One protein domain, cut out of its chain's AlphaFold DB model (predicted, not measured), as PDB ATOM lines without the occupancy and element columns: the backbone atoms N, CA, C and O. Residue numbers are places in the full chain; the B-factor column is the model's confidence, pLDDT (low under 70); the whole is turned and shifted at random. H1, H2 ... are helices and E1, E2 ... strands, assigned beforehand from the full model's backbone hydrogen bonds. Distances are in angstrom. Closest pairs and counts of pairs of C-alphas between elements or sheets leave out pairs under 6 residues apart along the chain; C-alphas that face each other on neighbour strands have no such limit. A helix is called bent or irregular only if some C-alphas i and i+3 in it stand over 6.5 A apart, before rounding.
ATOM      1  N   SER A  57     355.419 335.007 258.908       88.94
ATOM      2  CA  SER A  57     355.524 334.593 257.500       88.94
ATOM      3  C   SER A  57     356.823 335.028 256.812       88.94
ATOM      4  O   SER A  57     357.121 334.528 255.732       88.94
ATOM      5  N   TYR A  58     357.603 335.933 257.414       91.38
ATOM      6  CA  TYR A  58     358.831 336.453 256.809       91.38
ATOM      7  C   TYR A  58     359.934 335.397 256.617       91.38
ATOM      8  O   TYR A  58     360.556 335.411 255.556       91.38
ATOM      9  N   PRO A  59     360.175 334.439 257.543       93.12
ATOM     10  CA  PRO A  59     361.227 333.437 257.364       93.12
ATOM     11  C   PRO A  59     361.135 332.647 256.052       93.12
ATOM     12  O   PRO A  59     362.168 332.309 255.483       93.12
ATOM     13  N   ALA A  60     359.922 332.405 255.541       92.31
ATOM     14  CA  ALA A  60     359.710 331.673 254.293       92.31
ATOM     15  C   ALA A  60     360.236 332.420 253.054       92.31
ATOM     16  O   ALA A  60     360.671 331.786 252.101       92.31
ATOM     17  N   ILE A  61     360.217 333.754 253.070       94.56
ATOM     18  CA  ILE A  61     360.612 334.605 251.935       94.56
ATOM     19  C   ILE A  61     361.917 335.371 252.175       94.56
ATOM     20  O   ILE A  61     362.430 336.009 251.260       94.56
ATOM     21  N   ALA A  62     362.457 335.336 253.396       92.88
ATOM     22  CA  ALA A  62     363.635 336.102 253.783       92.88
ATOM     23  C   ALA A  62     364.841 335.891 252.844       92.88
ATOM     24  O   ALA A  62     365.493 336.888 252.524       92.88
ATOM     25  N   PRO A  63     365.145 334.665 252.359       93.19
ATOM     26  CA  PRO A  63     366.209 334.469 251.373       93.19
ATOM     27  C   PRO A  63     365.944 335.235 250.070       93.19
ATOM     28  O   PRO A  63     366.828 335.935 249.581       93.19
ATOM     29  N   LEU A  64     364.707 335.182 249.567       92.69
ATOM     30  CA  LEU A  64     364.315 335.841 248.323       92.69
ATOM     31  C   LEU A  64     364.346 337.372 248.456       92.69
ATOM     32  O   LEU A  64     364.867 338.053 247.580       92.69
ATOM     33  N   CYS A  65     363.873 337.924 249.579       91.62
ATOM     34  CA  CYS A  65     363.960 339.362 249.856       91.62
ATOM     35  C   CYS A  65     365.410 339.861 249.952       91.62
ATOM     36  O   CYS A  65     365.692 340.985 249.547       91.62
ATOM     37  N   LYS A  66     366.324 339.048 250.499       89.44
ATOM     38  CA  LYS A  66     367.755 339.387 250.566       89.44
ATOM     39  C   LYS A  66     368.406 339.363 249.187       89.44
ATOM     40  O   LYS A  66     369.229 340.225 248.905       89.44
ATOM     41  N   GLN A  67     368.038 338.393 248.352       88.31
ATOM     42  CA  GLN A  67     368.549 338.268 246.988       88.31
ATOM     43  C   GLN A  67     368.025 339.386 246.075       88.31
ATOM     44  O   GLN A  67     368.776 339.910 245.259       88.31
ATOM     45  N   TYR A  68     366.767 339.797 246.256       88.94
ATOM     46  CA  TYR A  68     366.100 340.807 245.431       88.94
ATOM     47  C   TYR A  68     365.599 341.991 246.279       88.94
ATOM     48  O   TYR A  68     364.389 342.161 246.462       88.94
ATOM     49  N   PRO A  69     366.504 342.850 246.791       86.75
ATOM     50  CA  PRO A  69     366.152 343.911 247.737       86.75
ATOM     51  C   PRO A  69     365.201 344.969 247.162       86.75
ATOM     52  O   PRO A  69     364.351 345.473 247.892       86.75
ATOM     53  N   ILE A  70     365.273 345.274 245.857       84.12
ATOM     54  CA  ILE A  70     364.339 346.221 245.211       84.12
ATOM     55  C   ILE A  70     362.905 345.671 245.218       84.12
ATOM     56  O   ILE A  70     361.954 346.425 245.403       84.12
ATOM     57  N   GLN A  71     362.738 344.356 245.055       89.88
ATOM     58  CA  GLN A  71     361.427 343.707 245.085       89.88
ATOM     59  C   GLN A  71     360.988 343.332 246.510       89.88
ATOM     60  O   GLN A  71     359.876 342.848 246.675       89.88
ATOM     61  N   ALA A  72     361.808 343.533 247.548       90.06
ATOM     62  CA  ALA A  72     361.580 342.943 248.870       90.06
ATOM     63  C   ALA A  72     360.217 343.293 249.488       90.06
ATOM     64  O   ALA A  72     359.559 342.412 250.045       90.06
ATOM     65  N   SER A  73     359.773 344.548 249.369       90.06
ATOM     66  CA  SER A  73     358.454 344.969 249.858       90.06
ATOM     67  C   SER A  73     357.320 344.303 249.077       90.06
ATOM     68  O   SER A  73     356.397 343.768 249.689       90.06
ATOM     69  N   ALA A  74     357.426 344.270 247.746       93.31
ATOM     70  CA  ALA A  74     356.460 343.623 246.865       93.31
ATOM     71  C   ALA A  74     356.403 342.106 247.114       93.31
ATOM     72  O   ALA A  74     355.322 341.553 247.259       93.31
ATOM     73  N   ILE A  75     357.554 341.438 247.252       95.00
ATOM     74  CA  ILE A  75     357.647 340.011 247.593       95.00
ATOM     75  C   ILE A  75     356.909 339.744 248.901       95.00
ATOM     76  O   ILE A  75     356.103 338.823 248.981       95.00
ATOM     77  N   PHE A  76     357.165 340.534 249.942       94.38
ATOM     78  CA  PHE A  76     356.549 340.258 251.229       94.38
ATOM     79  C   PHE A  76     355.040 340.456 251.211       94.38
ATOM     80  O   PHE A  76     354.305 339.567 251.636       94.38
ATOM     81  N   GLN A  77     354.576 341.579 250.675       93.50
ATOM     82  CA  GLN A  77     353.153 341.894 250.639       93.50
ATOM     83  C   GLN A  77     352.376 340.927 249.743       93.50
ATOM     84  O   GLN A  77     351.361 340.386 250.177       93.50
ATOM     85  N   THR A  78     352.889 340.613 248.551       95.69
ATOM     86  CA  THR A  78     352.267 339.621 247.663       95.69
ATOM     87  C   THR A  78     352.214 338.244 248.326       95.69
ATOM     88  O   THR A  78     351.199 337.564 248.234       95.69
ATOM     89  N   TYR A  79     353.250 337.834 249.066       95.56
ATOM     90  CA  TYR A  79     353.237 336.542 249.759       95.56
ATOM     91  C   TYR A  79     352.150 336.484 250.835       95.56
ATOM     92  O   TYR A  79     351.463 335.471 250.974       95.56
ATOM     93  N   LEU A  80     351.984 337.570 251.596       93.56
ATOM     94  CA  LEU A  80     350.934 337.668 252.603       93.56
ATOM     95  C   LEU A  80     349.543 337.633 251.975       93.56
ATOM     96  O   LEU A  80     348.689 336.912 252.487       93.56
ATOM     97  N   ASP A  81     349.323 338.357 250.878       94.12
ATOM     98  CA  ASP A  81     348.026 338.387 250.203       94.12
ATOM     99  C   ASP A  81     347.662 337.033 249.576       94.12
ATOM    100  O   ASP A  81     346.555 336.530 249.782       94.12
ATOM    101  N   LEU A  82     348.622 336.390 248.903       94.50
ATOM    102  CA  LEU A  82     348.430 335.062 248.324       94.50
ATOM    103  C   LEU A  82     348.150 334.006 249.395       94.50
ATOM    104  O   LEU A  82     347.256 333.187 249.213       94.50
ATOM    105  N   LYS A  83     348.891 334.007 250.510       91.50
ATOM    106  CA  LYS A  83     348.802 332.944 251.524       91.50
ATOM    107  C   LYS A  83     347.700 333.159 252.560       91.50
ATOM    108  O   LYS A  83     347.002 332.217 252.915       91.50
ATOM    109  N   ASN A  84     347.594 334.374 253.090       84.31
ATOM    110  CA  ASN A  84     346.754 334.692 254.250       84.31
ATOM    111  C   ASN A  84     345.669 335.734 253.933       84.31
ATOM    112  O   ASN A  84     344.822 335.997 254.786       84.31
ATOM    113  N   GLY A  85     345.745 336.380 252.768       80.69
ATOM    114  CA  GLY A  85     344.891 337.497 252.389       80.69
ATOM    115  C   GLY A  85     343.697 337.086 251.539       80.69
ATOM    116  O   GLY A  85     343.092 336.032 251.741       80.69
ATOM    117  N   ALA A  86     343.334 337.960 250.599       78.44
ATOM    118  CA  ALA A  86     342.096 337.834 249.838       78.44
ATOM    119  C   ALA A  86     342.133 336.677 248.833       78.44
ATOM    120  O   ALA A  86     341.096 336.089 248.530       78.44
ATOM    121  N   ALA A  87     343.320 336.352 248.318       80.62
ATOM    122  CA  ALA A  87     343.477 335.317 247.309       80.62
ATOM    123  C   ALA A  87     343.444 333.899 247.908       80.62
ATOM    124  O   ALA A  87     342.910 332.997 247.263       80.62
ATOM    125  N   ALA A  88     343.984 333.716 249.122       86.38
ATOM    126  CA  ALA A  88     343.945 332.473 249.906       86.38
ATOM    127  C   ALA A  88     344.271 331.202 249.089       86.38
ATOM    128  O   ALA A  88     343.476 330.265 248.996       86.38
ATOM    129  N   TRP A  89     345.442 331.197 248.458       94.00
ATOM    130  CA  TRP A  89     345.951 330.085 247.661       94.00
ATOM    131  C   TRP A  89     346.342 328.910 248.561       94.00
ATOM    132  O   TRP A  89     346.950 329.093 249.616       94.00
ATOM    133  N   ASP A  90     346.054 327.685 248.114       92.81
ATOM    134  CA  ASP A  90     346.346 326.470 248.886       92.81
ATOM    135  C   ASP A  90     347.852 326.182 248.966       92.81
ATOM    136  O   ASP A  90     348.327 325.515 249.887       92.81
ATOM    137  N   PHE A  91     348.616 326.661 247.982       93.75
ATOM    138  CA  PHE A  91     350.063 326.510 247.940       93.75
ATOM    139  C   PHE A  91     350.723 327.779 247.410       93.75
ATOM    140  O   PHE A  91     350.320 328.299 246.372       93.75
ATOM    141  N   VAL A  92     351.766 328.247 248.101       95.75
ATOM    142  CA  VAL A  92     352.587 329.394 247.693       95.75
ATOM    143  C   VAL A  92     354.024 329.151 248.145       95.75
ATOM    144  O   VAL A  92     354.287 329.028 249.346       95.75
ATOM    145  N   GLU A  93     354.955 329.128 247.198       94.69
ATOM    146  CA  GLU A  93     356.391 329.055 247.452       94.69
ATOM    147  C   GLU A  93     357.130 330.229 246.777       94.69
ATOM    148  O   GLU A  93     356.801 330.612 245.649       94.69
ATOM    149  N   PRO A  94     358.127 330.822 247.453       95.81
ATOM    150  CA  PRO A  94     359.025 331.774 246.819       95.81
ATOM    151  C   PRO A  94     359.892 331.074 245.767       95.81
ATOM    152  O   PRO A  94     360.393 329.976 245.999       95.81
ATOM    153  N   LEU A  95     360.094 331.740 244.633       94.25
ATOM    154  CA  LEU A  95     360.846 331.229 243.492       94.25
ATOM    155  C   LEU A  95     361.812 332.304 242.978       94.25
ATOM    156  O   LEU A  95     361.411 333.439 242.732       94.25
ATOM    157  N   ALA A  96     363.079 331.947 242.787       92.81
ATOM    158  CA  ALA A  96     364.038 332.773 242.059       92.81
ATOM    159  C   ALA A  96     364.130 332.262 240.615       92.81
ATOM    160  O   ALA A  96     364.526 331.120 240.387       92.81
ATOM    161  N   LEU A  97     363.736 333.086 239.644       90.06
ATOM    162  CA  LEU A  97     363.830 332.756 238.223       90.06
ATOM    163  C   LEU A  97     365.150 333.289 237.672       90.06
ATOM    164  O   LEU A  97     365.318 334.498 237.588       90.06
ATOM    165  N   SER A  98     366.063 332.418 237.257       87.25
ATOM    166  CA  SER A  98     367.319 332.788 236.591       87.25
ATOM    167  C   SER A  98     367.737 331.709 235.596       87.25
ATOM    168  O   SER A  98     367.356 330.549 235.734       87.25
ATOM    169  N   SER A  99     368.527 332.070 234.582       78.25
ATOM    170  CA  SER A  99     369.125 331.078 233.672       78.25
ATOM    171  C   SER A  99     370.278 330.318 234.317       78.25
ATOM    172  O   SER A  99     370.625 329.237 233.852       78.25
ATOM    173  N   GLN A 100     370.876 330.880 235.367       63.53
ATOM    174  CA  GLN A 100     371.861 330.189 236.182       63.53
ATOM    175  C   GLN A 100     371.103 329.248 237.123       63.53
ATOM    176  O   GLN A 100     370.234 329.707 237.867       63.53
ATOM    177  N   GLU A 127     390.813 345.276 246.571       86.75
ATOM    178  CA  GLU A 127     390.174 346.445 245.956       86.75
ATOM    179  C   GLU A 127     389.598 346.127 244.572       86.75
ATOM    180  O   GLU A 127     388.451 346.482 244.295       86.75
ATOM    181  N   ALA A 128     390.337 345.401 243.726       87.56
ATOM    182  CA  ALA A 128     389.860 345.000 242.405       87.56
ATOM    183  C   ALA A 128     388.612 344.106 242.484       87.56
ATOM    184  O   ALA A 128     387.637 344.357 241.775       87.56
ATOM    185  N   LEU A 129     388.597 343.120 243.389       84.94
ATOM    186  CA  LEU A 129     387.435 342.253 243.617       84.94
ATOM    187  C   LEU A 129     386.237 343.022 244.177       84.94
ATOM    188  O   LEU A 129     385.100 342.782 243.770       84.94
ATOM    189  N   VAL A 130     386.470 343.962 245.096       85.12
ATOM    190  CA  VAL A 130     385.411 344.839 245.613       85.12
ATOM    191  C   VAL A 130     384.849 345.700 244.490       85.12
ATOM    192  O   VAL A 130     383.635 345.853 244.404       85.12
ATOM    193  N   GLN A 131     385.695 346.237 243.616       85.75
ATOM    194  CA  GLN A 131     385.266 347.095 242.518       85.75
ATOM    195  C   GLN A 131     384.531 346.310 241.425       85.75
ATOM    196  O   GLN A 131     383.519 346.791 240.917       85.75
ATOM    197  N   GLU A 132     384.964 345.083 241.132       84.00
ATOM    198  CA  GLU A 132     384.244 344.134 240.281       84.00
ATOM    199  C   GLU A 132     382.871 343.800 240.874       84.00
ATOM    200  O   GLU A 132     381.854 343.952 240.198       84.00
ATOM    201  N   LYS A 133     382.811 343.431 242.160       77.62
ATOM    202  CA  LYS A 133     381.549 343.132 242.849       77.62
ATOM    203  C   LYS A 133     380.644 344.349 242.951       77.62
ATOM    204  O   LYS A 133     379.436 344.214 242.801       77.62
ATOM    205  N   LEU A 134     381.193 345.538 243.168       78.62
ATOM    206  CA  LEU A 134     380.427 346.778 243.201       78.62
ATOM    207  C   LEU A 134     379.865 347.108 241.816       78.62
ATOM    208  O   LEU A 134     378.706 347.498 241.725       78.62
ATOM    209  N   ALA A 135     380.641 346.917 240.747       71.38
ATOM    210  CA  ALA A 135     380.175 347.087 239.373       71.38
ATOM    211  C   ALA A 135     379.101 346.049 239.006       71.38
ATOM    212  O   ALA A 135     378.086 346.401 238.403       71.38
ATOM    213  N   GLU A 136     379.271 344.793 239.426       65.19
ATOM    214  CA  GLU A 136     378.277 343.728 239.270       65.19
ATOM    215  C   GLU A 136     376.997 344.046 240.045       65.19
ATOM    216  O   GLU A 136     375.911 343.915 239.497       65.19
ATOM    217  N   VAL A 137     377.096 344.542 241.281       63.25
ATOM    218  CA  VAL A 137     375.938 344.973 242.073       63.25
ATOM    219  C   VAL A 137     375.265 346.172 241.411       63.25
ATOM    220  O   VAL A 137     374.058 346.149 241.212       63.25
ATOM    221  N   GLN A 138     376.011 347.194 240.991       59.78
ATOM    222  CA  GLN A 138     375.457 348.376 240.318       59.78
ATOM    223  C   GLN A 138     374.811 348.054 238.957       59.78
ATOM    224  O   GLN A 138     373.863 348.738 238.552       59.78
ATOM    225  N   GLY A 139     375.302 347.027 238.254       52.56
ATOM    226  CA  GLY A 139     374.750 346.538 236.985       52.56
ATOM    227  C   GLY A 139     373.676 345.451 237.124       52.56
ATOM    228  O   GLY A 139     372.877 345.271 236.205       52.56
ATOM    229  N   GLY A 140     373.664 344.740 238.254       44.72
ATOM    230  CA  GLY A 140     372.919 343.505 238.494       44.72
ATOM    231  C   GLY A 140     371.770 343.619 239.489       44.72
ATOM    232  O   GLY A 140     370.990 342.675 239.600       44.72
ATOM    233  N   VAL A 141     371.581 344.760 240.171       51.47
ATOM    234  CA  VAL A 141     370.246 345.040 240.714       51.47
ATOM    235  C   VAL A 141     369.332 345.157 239.509       51.47
ATOM    236  O   VAL A 141     369.484 346.109 238.744       51.47
ATOM    237  N   SER A 142     368.449 344.176 239.301       51.56
ATOM    238  CA  SER A 142     367.504 344.149 238.189       51.56
ATOM    239  C   SER A 142     366.825 345.514 238.138       51.56
ATOM    240  O   SER A 142     365.978 345.837 238.973       51.56
ATOM    241  N   LYS A 143     367.273 346.362 237.202       57.91
ATOM    242  CA  LYS A 143     366.816 347.740 237.002       57.91
ATOM    243  C   LYS A 143     365.448 347.705 236.330       57.91
ATOM    244  O   LYS A 143     365.220 348.325 235.298       57.91
ATOM    245  N   LEU A 144     364.527 346.966 236.932       58.56
ATOM    246  CA  LEU A 144     363.101 347.127 236.754       58.56
ATOM    247  C   LEU A 144     362.794 348.600 237.043       58.56
ATOM    248  O   LEU A 144     362.714 349.008 238.197       58.56
ATOM    249  N   GLY A 145     362.721 349.418 235.993       49.38
ATOM    250  CA  GLY A 145     362.475 350.859 236.093       49.38
ATOM    251  C   GLY A 145     363.625 351.816 235.736       49.38
ATOM    252  O   GLY A 145     363.361 353.013 235.701       49.38
ATOM    253  N   LEU A 146     364.853 351.373 235.407       50.56
ATOM    254  CA  LEU A 146     365.881 352.287 234.859       50.56
ATOM    255  C   LEU A 146     366.013 352.114 233.336       50.56
ATOM    256  O   LEU A 146     366.679 351.210 232.839       50.56
ATOM    257  N   ILE A 147     365.364 353.012 232.600       48.03
ATOM    258  CA  ILE A 147     365.273 353.049 231.131       48.03
ATOM    259  C   ILE A 147     366.574 353.524 230.460       48.03
ATOM    260  O   ILE A 147     366.619 354.620 229.912       48.03
ATOM    261  N   SER A 148     367.647 352.725 230.497       52.56
ATOM    262  CA  SER A 148     368.941 353.157 229.931       52.56
ATOM    263  C   SER A 148     369.644 352.182 228.975       52.56
ATOM    264  O   SER A 148     370.701 352.554 228.466       52.56
ATOM    265  N   GLY A 149     369.118 350.979 228.713       58.19
ATOM    266  CA  GLY A 149     369.760 349.983 227.842       58.19
ATOM    267  C   GLY A 149     369.097 349.810 226.470       58.19
ATOM    268  O   GLY A 149     367.993 350.294 226.217       58.19
ATOM    269  N   LYS A 150     369.793 349.113 225.563       62.53
ATOM    270  CA  LYS A 150     369.202 348.554 224.334       62.53
ATOM    271  C   LYS A 150     368.479 347.246 224.675       62.53
ATOM    272  O   LYS A 150     368.977 346.474 225.487       62.53
ATOM    273  N   GLY A 151     367.362 346.961 224.005       63.06
ATOM    274  CA  GLY A 151     366.472 345.848 224.379       63.06
ATOM    275  C   GLY A 151     367.103 344.444 224.399       63.06
ATOM    276  O   GLY A 151     366.692 343.622 225.206       63.06
ATOM    277  N   GLU A 152     368.106 344.152 223.562       65.12
ATOM    278  CA  GLU A 152     368.766 342.828 223.549       65.12
ATOM    279  C   GLU A 152     369.684 342.611 224.764       65.12
ATOM    280  O   GLU A 152     369.646 341.554 225.391       65.12
ATOM    281  N   GLU A 153     370.455 343.635 225.144       72.38
ATOM    282  CA  GLU A 153     371.320 343.606 226.336       72.38
ATOM    283  C   GLU A 153     370.488 343.456 227.614       72.38
ATOM    284  O   GLU A 153     370.911 342.858 228.601       72.38
ATOM    285  N   GLU A 154     369.280 344.006 227.600       70.88
ATOM    286  CA  GLU A 154     368.371 343.959 228.726       70.88
ATOM    287  C   GLU A 154     367.732 342.570 228.881       70.88
ATOM    288  O   GLU A 154     367.658 342.079 230.012       70.88
ATOM    289  N   GLU A 155     367.296 341.916 227.791       76.88
ATOM    290  CA  GLU A 155     366.814 340.520 227.802       76.88
ATOM    291  C   GLU A 155     367.875 339.595 228.417       76.88
ATOM    292  O   GLU A 155     367.596 338.891 229.390       76.88
ATOM    293  N   GLU A 156     369.114 339.662 227.928       77.44
ATOM    294  CA  GLU A 156     370.227 338.858 228.442       77.44
ATOM    295  C   GLU A 156     370.555 339.175 229.909       77.44
ATOM    296  O   GLU A 156     370.777 338.264 230.715       77.44
ATOM    297  N   ASN A 157     370.527 340.454 230.297       77.81
ATOM    298  CA  ASN A 157     370.790 340.838 231.679       77.81
ATOM    299  C   ASN A 157     369.737 340.267 232.639       77.81
ATOM    300  O   ASN A 157     370.104 339.770 233.704       77.81
ATOM    301  N   LEU A 158     368.449 340.266 232.275       78.62
ATOM    302  CA  LEU A 158     367.405 339.663 233.112       78.62
ATOM    303  C   LEU A 158     367.525 338.141 233.173       78.62
ATOM    304  O   LEU A 158     367.346 337.556 234.238       78.62
ATOM    305  N   LEU A 159     367.879 337.494 232.061       79.19
ATOM    306  CA  LEU A 159     368.152 336.058 232.052       79.19
ATOM    307  C   LEU A 159     369.289 335.693 233.017       79.19
ATOM    308  O   LEU A 159     369.213 334.649 233.667       79.19
ATOM    309  N   ARG A 160     370.317 336.543 233.123       75.88
ATOM    310  CA  ARG A 160     371.483 336.337 233.994       75.88
ATOM    311  C   ARG A 160     371.208 336.681 235.459       75.88
ATOM    312  O   ARG A 160     371.434 335.847 236.327       75.88
ATOM    313  N   THR A 161     370.737 337.897 235.731       77.94
ATOM    314  CA  THR A 161     370.475 338.410 237.096       77.94
ATOM    315  C   THR A 161     369.277 337.733 237.748       77.94
ATOM    316  O   THR A 161     369.234 337.528 238.964       77.94
ATOM    317  N   GLY A 162     368.313 337.341 236.924       83.56
ATOM    318  CA  GLY A 162     367.080 336.737 237.358       83.56
ATOM    319  C   GLY A 162     366.101 337.719 237.990       83.56
ATOM    320  O   GLY A 162     366.278 338.941 238.004       83.56
ATOM    321  N   LEU A 163     365.026 337.143 238.510       90.00
ATOM    322  CA  LEU A 163     363.868 337.858 239.011       90.00
ATOM    323  C   LEU A 163     363.212 337.085 240.153       90.00
ATOM    324  O   LEU A 163     363.058 335.864 240.078       90.00
ATOM    325  N   ALA A 164     362.760 337.800 241.182       93.81
ATOM    326  CA  ALA A 164     361.913 337.196 242.199       93.81
ATOM    327  C   ALA A 164     360.512 336.916 241.646       93.81
ATOM    328  O   ALA A 164     359.880 337.792 241.049       93.81
ATOM    329  N   ALA A 165     360.009 335.722 241.923       96.06
ATOM    330  CA  ALA A 165     358.664 335.280 241.610       96.06
ATOM    331  C   ALA A 165     358.097 334.430 242.759       96.06
ATOM    332  O   ALA A 165     358.759 334.143 243.760       96.06
ATOM    333  N   MET A 166     356.842 334.024 242.620       95.62
ATOM    334  CA  MET A 166     356.202 333.029 243.468       95.62
ATOM    335  C   MET A 166     355.551 331.991 242.580       95.62
ATOM    336  O   MET A 166     354.793 332.342 241.677       95.62
ATOM    337  N   LYS A 167     355.821 330.720 242.860       95.69
ATOM    338  CA  LYS A 167     355.026 329.629 242.311       95.69
ATOM    339  C   LYS A 167     353.896 329.365 243.287       95.69
ATOM    340  O   LYS A 167     354.121 329.211 244.487       95.69
ATOM    341  N   GLY A 168     352.675 329.286 242.795       94.81
ATOM    342  CA  GLY A 168     351.553 328.995 243.664       94.81
ATOM    343  C   GLY A 168     350.419 328.298 242.944       94.81
ATOM    344  O   GLY A 168     350.430 328.164 241.727       94.81
ATOM    345  N   ARG A 169     349.454 327.808 243.710       95.50
ATOM    346  CA  ARG A 169     348.271 327.132 243.192       95.50
ATOM    347  C   ARG A 169     347.039 327.678 243.885       95.50
ATOM    348  O   ARG A 169     346.955 327.649 245.115       95.50
ATOM    349  N   ARG A 170     346.080 328.144 243.088       93.81
ATOM    350  CA  ARG A 170     344.762 328.534 243.590       93.81
ATOM    351  C   ARG A 170     344.051 327.340 244.212       93.81
ATOM    352  O   ARG A 170     344.350 326.186 243.898       93.81
ATOM    353  N   LYS A 171     343.058 327.637 245.041       90.12
ATOM    354  CA  LYS A 171     342.148 326.626 245.560       90.12
ATOM    355  C   LYS A 171     341.463 325.884 244.412       90.12
ATOM    356  O   LYS A 171     340.991 326.515 243.468       90.12
ATOM    357  N   ASP A 172     341.480 324.557 244.471       87.81
ATOM    358  CA  ASP A 172     340.901 323.640 243.474       87.81
ATOM    359  C   ASP A 172     341.543 323.661 242.065       87.81
ATOM    360  O   ASP A 172     341.140 322.891 241.187       87.81
ATOM    361  N   ALA A 173     342.576 324.480 241.834       90.62
ATOM    362  CA  ALA A 173     343.340 324.450 240.589       90.62
ATOM    363  C   ALA A 173     344.302 323.255 240.567       90.62
ATOM    364  O   ALA A 173     344.852 322.856 241.594       90.62
ATOM    365  N   LYS A 174     344.521 322.680 239.378       88.75
ATOM    366  CA  LYS A 174     345.474 321.572 239.180       88.75
ATOM    367  C   LYS A 174     346.875 322.068 238.837       88.75
ATOM    368  O   LYS A 174     347.847 321.540 239.370       88.75
ATOM    369  N   ALA A 175     346.949 323.086 237.985       93.12
ATOM    370  CA  ALA A 175     348.197 323.692 237.555       93.12
ATOM    371  C   ALA A 175     348.658 324.774 238.538       93.12
ATOM    372  O   ALA A 175     347.844 325.461 239.161       93.12
ATOM    373  N   TYR A 176     349.972 324.912 238.665       95.88
ATOM    374  CA  TYR A 176     350.611 326.023 239.350       95.88
ATOM    375  C   TYR A 176     350.709 327.223 238.409       95.88
ATOM    376  O   TYR A 176     351.050 327.082 237.237       95.88
ATOM    377  N   GLU A 177     350.466 328.405 238.949       96.06
ATOM    378  CA  GLU A 177     350.648 329.692 238.290       96.06
ATOM    379  C   GLU A 177     351.895 330.377 238.860       96.06
ATOM    380  O   GLU A 177     352.298 330.134 240.007       96.06
ATOM    381  N   VAL A 178     352.494 331.266 238.067       97.19
ATOM    382  CA  VAL A 178     353.615 332.094 238.516       97.19
ATOM    383  C   VAL A 178     353.183 333.546 238.671       97.19
ATOM    384  O   VAL A 178     352.566 334.137 237.783       97.19
ATOM    385  N   VAL A 179     353.531 334.121 239.821       97.38
ATOM    386  CA  VAL A 179     353.256 335.510 240.191       97.38
ATOM    387  C   VAL A 179     354.574 336.271 240.314       97.38
ATOM    388  O   VAL A 179     355.473 335.846 241.036       97.38
ATOM    389  N   ILE A 180     354.688 337.416 239.651       96.56
ATOM    390  CA  ILE A 180     355.850 338.303 239.722       96.56
ATOM    391  C   ILE A 180     355.473 339.547 240.535       96.56
ATOM    392  O   ILE A 180     354.664 340.356 240.070       96.56
ATOM    393  N   PRO A 181     356.040 339.721 241.741       95.62
ATOM    394  CA  PRO A 181     355.827 340.907 242.555       95.62
ATOM    395  C   PRO A 181     356.633 342.098 242.025       95.62
ATOM    396  O   PRO A 181     357.853 342.011 241.862       95.62
ATOM    397  N   LEU A 182     355.953 343.222 241.805       93.38
ATOM    398  CA  LEU A 182     356.530 344.469 241.308       93.38
ATOM    399  C   LEU A 182     355.990 345.665 242.086       93.38
ATOM    400  O   LEU A 182     354.826 345.670 242.468       93.38
ATOM    401  N   THR A 183     356.781 346.716 242.272       91.00
ATOM    402  CA  THR A 183     356.263 348.021 242.711       91.00
ATOM    403  C   THR A 183     355.757 348.832 241.518       91.00
ATOM    404  O   THR A 183     356.177 348.618 240.385       91.00
ATOM    405  N   ILE A 184     354.881 349.814 241.749       87.62
ATOM    406  CA  ILE A 184     354.351 350.675 240.671       87.62
ATOM    407  C   ILE A 184     355.434 351.455 239.900       87.62
ATOM    408  O   ILE A 184     355.222 351.866 238.762       87.62
ATOM    409  N   THR A 185     356.602 351.663 240.509       84.19
ATOM    410  CA  THR A 185     357.745 352.353 239.891       84.19
ATOM    411  C   THR A 185     358.605 351.424 239.033       84.19
ATOM    412  O   THR A 185     359.519 351.883 238.352       84.19
ATOM    413  N   GLN A 186     358.361 350.114 239.095       84.75
ATOM    414  CA  GLN A 186     359.069 349.124 238.302       84.75
ATOM    415  C   GLN A 186     358.384 348.959 236.949       84.75
ATOM    416  O   GLN A 186     357.201 348.637 236.857       84.75
ATOM    417  N   HIS A 187     359.151 349.154 235.881       81.06
ATOM    418  CA  HIS A 187     358.660 349.024 234.516       81.06
ATOM    419  C   HIS A 187     359.227 347.764 233.863       81.06
ATOM    420  O   HIS A 187     360.438 347.542 233.882       81.06
ATOM    421  N   LEU A 188     358.344 346.969 233.255       84.56
ATOM    422  CA  LEU A 188     358.696 345.844 232.395       84.56
ATOM    423  C   LEU A 188     358.581 346.262 230.931       84.56
ATOM    424  O   LEU A 188     357.575 346.836 230.513       84.56
ATOM    425  N   ARG A 189     359.606 345.945 230.145       84.44
ATOM    426  CA  ARG A 189     359.582 346.099 228.689       84.44
ATOM    427  C   ARG A 189     359.263 344.771 228.004       84.44
ATOM    428  O   ARG A 189     359.243 343.717 228.637       84.44
ATOM    429  N   ALA A 190     359.005 344.825 226.701       84.69
ATOM    430  CA  ALA A 190     358.612 343.654 225.917       84.69
ATOM    431  C   ALA A 190     359.701 342.562 225.871       84.69
ATOM    432  O   ALA A 190     359.388 341.381 225.982       84.69
ATOM    433  N   ASP A 191     360.970 342.957 225.765       85.00
ATOM    434  CA  ASP A 191     362.154 342.091 225.843       85.00
ATOM    435  C   ASP A 191     362.255 341.392 227.209       85.00
ATOM    436  O   ASP A 191     362.455 340.183 227.279       85.00
ATOM    437  N   GLN A 192     361.995 342.122 228.297       87.12
ATOM    438  CA  GLN A 192     361.969 341.571 229.655       87.12
ATOM    439  C   GLN A 192     360.839 340.555 229.834       87.12
ATOM    440  O   GLN A 192     361.035 339.500 230.429       87.12
ATOM    441  N   LEU A 193     359.651 340.846 229.298       89.69
ATOM    442  CA  LEU A 193     358.525 339.910 229.315       89.69
ATOM    443  C   LEU A 193     358.845 338.639 228.527       89.69
ATOM    444  O   LEU A 193     358.544 337.540 228.989       89.69
ATOM    445  N   LYS A 194     359.499 338.768 227.369       89.69
ATOM    446  CA  LYS A 194     359.971 337.620 226.588       89.69
ATOM    447  C   LYS A 194     360.973 336.780 227.385       89.69
ATOM    448  O   LYS A 194     360.776 335.570 227.489       89.69
ATOM    449  N   ALA A 195     361.956 337.422 228.018       90.50
ATOM    450  CA  ALA A 195     362.924 336.771 228.899       90.50
ATOM    451  C   ALA A 195     362.241 336.013 230.049       90.50
ATOM    452  O   ALA A 195     362.582 334.865 230.324       90.50
ATOM    453  N   ILE A 196     361.236 336.627 230.687       93.00
ATOM    454  CA  ILE A 196     360.435 336.005 231.748       93.00
ATOM    455  C   ILE A 196     359.800 334.712 231.244       93.00
ATOM    456  O   ILE A 196     359.987 333.673 231.869       93.00
ATOM    457  N   PHE A 197     359.104 334.733 230.103       94.44
ATOM    458  CA  PHE A 197     358.493 333.516 229.561       94.44
ATOM    459  C   PHE A 197     359.530 332.441 229.215       94.44
ATOM    460  O   PHE A 197     359.270 331.264 229.445       94.44
ATOM    461  N   THR A 198     360.722 332.821 228.745       93.25
ATOM    462  CA  THR A 198     361.831 331.875 228.552       93.25
ATOM    463  C   THR A 198     362.295 331.241 229.867       93.25
ATOM    464  O   THR A 198     362.558 330.040 229.902       93.25
ATOM    465  N   LEU A 199     362.382 332.006 230.960       93.12
ATOM    466  CA  LEU A 199     362.711 331.466 232.285       93.12
ATOM    467  C   LEU A 199     361.608 330.542 232.818       93.12
ATOM    468  O   LEU A 199     361.916 329.519 233.425       93.12
ATOM    469  N   LEU A 200     360.339 330.881 232.570       93.75
ATOM    470  CA  LEU A 200     359.195 330.060 232.969       93.75
ATOM    471  C   LEU A 200     359.184 328.708 232.259       93.75
ATOM    472  O   LEU A 200     359.004 327.692 232.925       93.75
ATOM    473  N   ASP A 201     359.417 328.689 230.945       94.19
ATOM    474  CA  ASP A 201     359.489 327.444 230.172       94.19
ATOM    475  C   ASP A 201     360.609 326.536 230.710       94.19
ATOM    476  O   ASP A 201     360.360 325.378 231.042       94.19
ATOM    477  N   LYS A 202     361.816 327.085 230.915       92.31
ATOM    478  CA  LYS A 202     362.949 326.341 231.498       92.31
ATOM    479  C   LYS A 202     362.635 325.790 232.890       92.31
ATOM    480  O   LYS A 202     362.972 324.652 233.206       92.31
ATOM    481  N   HIS A 203     362.000 326.595 233.739       91.81
ATOM    482  CA  HIS A 203     361.623 326.168 235.082       91.81
ATOM    483  C   HIS A 203     360.557 325.061 235.047       91.81
ATOM    484  O   HIS A 203     360.656 324.089 235.795       91.81
ATOM    485  N   ALA A 204     359.563 325.167 234.163       92.50
ATOM    486  CA  ALA A 204     358.556 324.129 233.975       92.50
ATOM    487  C   ALA A 204     359.184 322.805 233.507       92.50
ATOM    488  O   ALA A 204     358.848 321.756 234.051       92.50
ATOM    489  N   GLU A 205     360.145 322.849 232.581       92.12
ATOM    490  CA  GLU A 205     360.909 321.671 232.144       92.12
ATOM    491  C   GLU A 205     361.703 321.032 233.293       92.12
ATOM    492  O   GLU A 205     361.667 319.812 233.464       92.12
ATOM    493  N   ALA A 206     362.370 321.842 234.120       90.00
ATOM    494  CA  ALA A 206     363.142 321.358 235.265       90.00
ATOM    495  C   ALA A 206     362.265 320.696 236.343       90.00
ATOM    496  O   ALA A 206     362.692 319.753 237.012       90.00
ATOM    497  N   VAL A 207     361.031 321.177 236.512       88.81
ATOM    498  CA  VAL A 207     360.097 320.707 237.544       88.81
ATOM    499  C   VAL A 207     359.170 319.592 237.034       88.81
ATOM    500  O   VAL A 207     358.651 318.824 237.849       88.81
ATOM    501  N   ALA A 208     359.028 319.407 235.718       85.38
ATOM    502  CA  ALA A 208     358.206 318.356 235.106       85.38
ATOM    503  C   ALA A 208     358.409 316.937 235.696       85.38
ATOM    504  O   ALA A 208     357.408 316.248 235.919       85.38
ATOM    505  N   PRO A 209     359.635 316.485 236.051       86.00
ATOM    506  CA  PRO A 209     359.849 315.168 236.664       86.00
ATOM    507  C   PRO A 209     359.183 314.983 238.036       86.00
ATOM    508  O   PRO A 209     358.982 313.854 238.478       86.00
ATOM    509  N   THR A 210     358.834 316.072 238.727       85.19
ATOM    510  CA  THR A 210     358.194 316.040 240.054       85.19
ATOM    511  C   THR A 210     356.673 315.870 239.994       85.19
ATOM    512  O   THR A 210     356.022 315.775 241.034       85.19
ATOM    513  N   GLY A 211     356.092 315.837 238.787       83.44
ATOM    514  CA  GLY A 211     354.645 315.734 238.576       83.44
ATOM    515  C   GLY A 211     353.876 317.026 238.865       83.44
ATOM    516  O   GLY A 211     352.652 316.998 238.968       83.44
ATOM    517  N   GLN A 212     354.571 318.154 239.020       86.94
ATOM    518  CA  GLN A 212     353.951 319.466 239.171       86.94
ATOM    519  C   GLN A 212     353.804 320.128 237.799       86.94
ATOM    520  O   GLN A 212     354.792 320.390 237.119       86.94
ATOM    521  N   GLU A 213     352.566 320.406 237.402       93.00
ATOM    522  CA  GLU A 213     352.249 321.084 236.145       93.00
ATOM    523  C   GLU A 213     352.242 322.600 236.363       93.00
ATOM    524  O   GLU A 213     351.470 323.094 237.184       93.00
ATOM    525  N   ILE A 214     353.109 323.334 235.665       94.06
ATOM    526  CA  ILE A 214     353.177 324.800 235.730       94.06
ATOM    527  C   ILE A 214     352.574 325.363 234.446       94.06
ATOM    528  O   ILE A 214     353.016 325.011 233.354       94.06
ATOM    529  N   ASP A 215     351.586 326.246 234.571       94.94
ATOM    530  CA  ASP A 215     351.021 326.950 233.427       94.94
ATOM    531  C   ASP A 215     351.974 328.070 232.978       94.94
ATOM    532  O   ASP A 215     352.165 329.064 233.680       94.94
ATOM    533  N   THR A 216     352.583 327.902 231.801       95.12
ATOM    534  CA  THR A 216     353.479 328.897 231.187       95.12
ATOM    535  C   THR A 216     352.789 329.750 230.117       95.12
ATOM    536  O   THR A 216     353.429 330.589 229.474       95.12
ATOM    537  N   SER A 217     351.476 329.576 229.916       95.06
ATOM    538  CA  SER A 217     350.689 330.368 228.963       95.06
ATOM    539  C   SER A 217     350.527 331.822 229.398       95.06
ATOM    540  O   SER A 217     350.288 332.697 228.562       95.06
ATOM    541  N   HIS A 218     350.663 332.096 230.694       95.50
ATOM    542  CA  HIS A 218     350.526 333.423 231.265       95.50
ATOM    543  C   HIS A 218     351.359 333.581 232.539       95.50
ATOM    544  O   HIS A 218     351.845 332.619 233.124       95.50
ATOM    545  N   VAL A 219     351.515 334.830 232.965       95.94
ATOM    546  CA  VAL A 219     352.117 335.206 234.241       95.94
ATOM    547  C   VAL A 219     351.250 336.269 234.906       95.94
ATOM    548  O   VAL A 219     350.677 337.131 234.232       95.94
ATOM    549  N   LEU A 220     351.130 336.212 236.228       96.50
ATOM    550  CA  LEU A 220     350.445 337.235 237.010       96.50
ATOM    551  C   LEU A 220     351.455 338.279 237.479       96.50
ATOM    552  O   LEU A 220     352.408 337.958 238.178       96.50
ATOM    553  N   LEU A 221     351.237 339.543 237.142       95.94
ATOM    554  CA  LEU A 221     351.994 340.659 237.695       95.94
ATOM    555  C   LEU A 221     351.249 341.196 238.915       95.94
ATOM    556  O   LEU A 221     350.154 341.738 238.773       95.94
ATOM    557  N   ALA A 222     351.839 341.047 240.097       96.44
ATOM    558  CA  ALA A 222     351.318 341.601 241.340       96.44
ATOM    559  C   ALA A 222     351.966 342.965 241.582       96.44
ATOM    560  O   ALA A 222     353.111 343.043 242.033       96.44
ATOM    561  N   ILE A 223     351.250 344.035 241.241       95.00
ATOM    562  CA  ILE A 223     351.748 345.407 241.339       95.00
ATOM    563  C   ILE A 223     351.329 345.997 242.682       95.00
ATOM    564  O   ILE A 223     350.135 346.139 242.951       95.00
ATOM    565  N   ILE A 224     352.316 346.362 243.502       94.06
ATOM    566  CA  ILE A 224     352.111 347.053 244.772       94.06
ATOM    567  C   ILE A 224     352.210 348.572 244.605       94.06
ATOM    568  O   ILE A 224     353.195 349.111 244.079       94.06
ATOM    569  N   ALA A 225     351.188 349.267 245.089       90.88
ATOM    570  CA  ALA A 225     351.176 350.713 245.244       90.88
ATOM    571  C   ALA A 225     351.749 351.136 246.620       90.88
ATOM    572  O   ALA A 225     351.805 350.327 247.547       90.88
ATOM    573  N   PRO A 226     352.190 352.399 246.791       87.81
ATOM    574  CA  PRO A 226     352.804 352.869 248.042       87.81
ATOM    575  C   PRO A 226     351.900 352.791 249.282       87.81
ATOM    576  O   PRO A 226     352.396 352.775 250.404       87.81
ATOM    577  N   ASP A 227     350.585 352.728 249.091       90.12
ATOM    578  CA  ASP A 227     349.575 352.537 250.136       90.12
ATOM    579  C   ASP A 227     349.369 351.056 250.519       90.12
ATOM    580  O   ASP A 227     348.472 350.735 251.293       90.12
ATOM    581  N   SER A 228     350.223 350.157 250.014       86.69
ATOM    582  CA  SER A 228     350.132 348.695 250.154       86.69
ATOM    583  C   SER A 228     348.949 348.047 249.429       86.69
ATOM    584  O   SER A 228     348.676 346.866 249.645       86.69
ATOM    585  N   THR A 229     348.276 348.767 248.527       91.50
ATOM    586  CA  THR A 229     347.286 348.163 247.631       91.50
ATOM    587  C   THR A 229     347.983 347.249 246.622       91.50
ATOM    588  O   THR A 229     348.959 347.649 245.984       91.50
ATOM    589  N   LEU A 230     347.463 346.031 246.449       93.62
ATOM    590  CA  LEU A 230     347.914 345.065 245.444       93.62
ATOM    591  C   LEU A 230     346.903 344.955 244.303       93.62
ATOM    592  O   LEU A 230     345.704 344.795 244.530       93.62
ATOM    593  N   VAL A 231     347.400 345.001 243.068       95.00
ATOM    594  CA  VAL A 231     346.609 344.769 241.855       95.00
ATOM    595  C   VAL A 231     347.275 343.687 241.017       95.00
ATOM    596  O   VAL A 231     348.474 343.752 240.752       95.00
ATOM    597  N   TYR A 232     346.487 342.711 240.571       95.81
ATOM    598  CA  TYR A 232     346.965 341.606 239.748       95.81
ATOM    599  C   TYR A 232     346.593 341.820 238.282       95.81
ATOM    600  O   TYR A 232     345.415 341.940 237.945       95.81
ATOM    601  N   TYR A 233     347.595 341.815 237.408       95.38
ATOM    602  CA  TYR A 233     347.413 341.814 235.959       95.38
ATOM    603  C   TYR A 233     347.838 340.471 235.385       95.38
ATOM    604  O   TYR A 233     348.950 340.013 235.629       95.38
ATOM    605  N   LEU A 234     346.970 339.851 234.592       94.56
ATOM    606  CA  LEU A 234     347.318 338.647 233.849       94.56
ATOM    607  C   LEU A 234     347.937 339.047 232.510       94.56
ATOM    608  O   LEU A 234     347.308 339.737 231.709       94.56
ATOM    609  N   VAL A 235     349.170 338.607 232.275       93.75
ATOM    610  CA  VAL A 235     349.892 338.825 231.021       93.75
ATOM    611  C   VAL A 235     350.075 337.483 230.337       93.75
ATOM    612  O   VAL A 235     350.743 336.600 230.866       93.75
ATOM    613  N   SER A 236     349.479 337.321 229.160       94.12
ATOM    614  CA  SER A 236     349.588 336.091 228.374       94.12
ATOM    615  C   SER A 236     350.812 336.103 227.460       94.12
ATOM    616  O   SER A 236     351.220 337.143 226.931       94.12
ATOM    617  N   LYS A 237     351.372 334.918 227.234       91.31
ATOM    618  CA  LYS A 237     352.447 334.678 226.276       91.31
ATOM    619  C   LYS A 237     351.970 335.025 224.864       91.31
ATOM    620  O   LYS A 237     350.834 334.743 224.490       91.31
TER     621      LYS A 237
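Overview. This is residues 57 to 100 and 127 to 237 of the 244 residues of the protein "Sen15 domain-containing protein" of Ustilago bromivora (UniProt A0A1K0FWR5). A strongly twisted sheet of five strands is the core: the helical hairpin H1 and H2 covers one face, and the long helix H5 crosses the other. H4 packs on H5 at one end of this body, and residues 127 to 135 of H3 stick out beyond it like an arm, as do residues 206 to 211 at the far end of H5. The printed part has 155 residues, with five named helices and five named strands in the order H1 H2 E1 H3 H4 E2 E3 H5 E4 E5; the class is mixed, helices and strands. The mixed sheet has the order E1 E2 E3 E4 E5, and the whole is compact, with a radius of gyration of the C-alphas of 15.6 A and spans of 52 by 36 by 27 A.

Arrangement. Start at H1, residues 58 to 67, which touches H2, residues 69 to 84, in a hairpin: a shallow tilt of 26 degrees, opposite ways, with Cys 65 and Ala 72 the closest C-alphas at 4.4 A. H1 lies over edge strand E1, residues 91 to 97, at a height over the sheet of 9.1 A. Past the cut, H3, residues 127 to 140, is close but not clearly touching H4, residues 151 to 161; their closest C-alphas, Gly 140 and Thr 161, are 5.8 A apart. E2, residues 163 to 169, is antiparallel to E1, with N 93 and O 167 at 2.8 A. E3, residues 177 to 183, makes an antiparallel hairpin with E2; look at N 166 and O 179, 2.8 A apart. The closest C-alphas of H2 and E3 are Ala 74 and Pro 181, at 5.1 A. H5, residues 190 to 210, touches H4 with residues 191 to 199 alone, Glu 155 and Gln 192 being the closest C-alphas at 5.3 A. E4, residues 218 to 224, is parallel to E3, with N 180 and O 220 at 2.8 A; E3, H5, E4 form a strand-helix-strand unit, two parallel neighbour strands with a helix between, and its crossover is right-handed. E5, residues 230 to 236, makes an antiparallel hairpin with E4, with N 221 and O 233 at 2.8 A. H1 and H2 on one face and H5 on the other give three layers, helices on both faces of a sheet. In H3 and H4 every O i to N i+4 pair is within hydrogen-bond range; the counts are 4 of 6 in H1, 10 of 12 in H2 and 15 of 17 in H5.

Along the chain. Find C-alpha 58 at (358.831, 336.453, 256.809), where H1 begins. H2 measures 22.4 A, H3 19.0 A and H5 31.0 A; H5 runs from C-alpha 190 at (358.612, 343.654, 225.917). H1, H2 and H5 are irregular: C-alphas 60 and 63 are 7.7 A apart, 70 and 73 7.6 A, 206 and 209 7.1 A. E5 measures 19.4 A and ends at C-alpha 236, (349.588, 336.091, 228.374).

Size, cuts and confidence. The C-alphas farthest apart, Glu 127 and Asp 172, are 54.4 A apart. Residues 101 to 126 are not printed, and C-alphas 100 and 127 are 26.4 A apart across the cut. Of the links printed whole, none is long. The mean pLDDT of the printed part is 85.9; it is under 70 at residue 100 and residues 136 to 152.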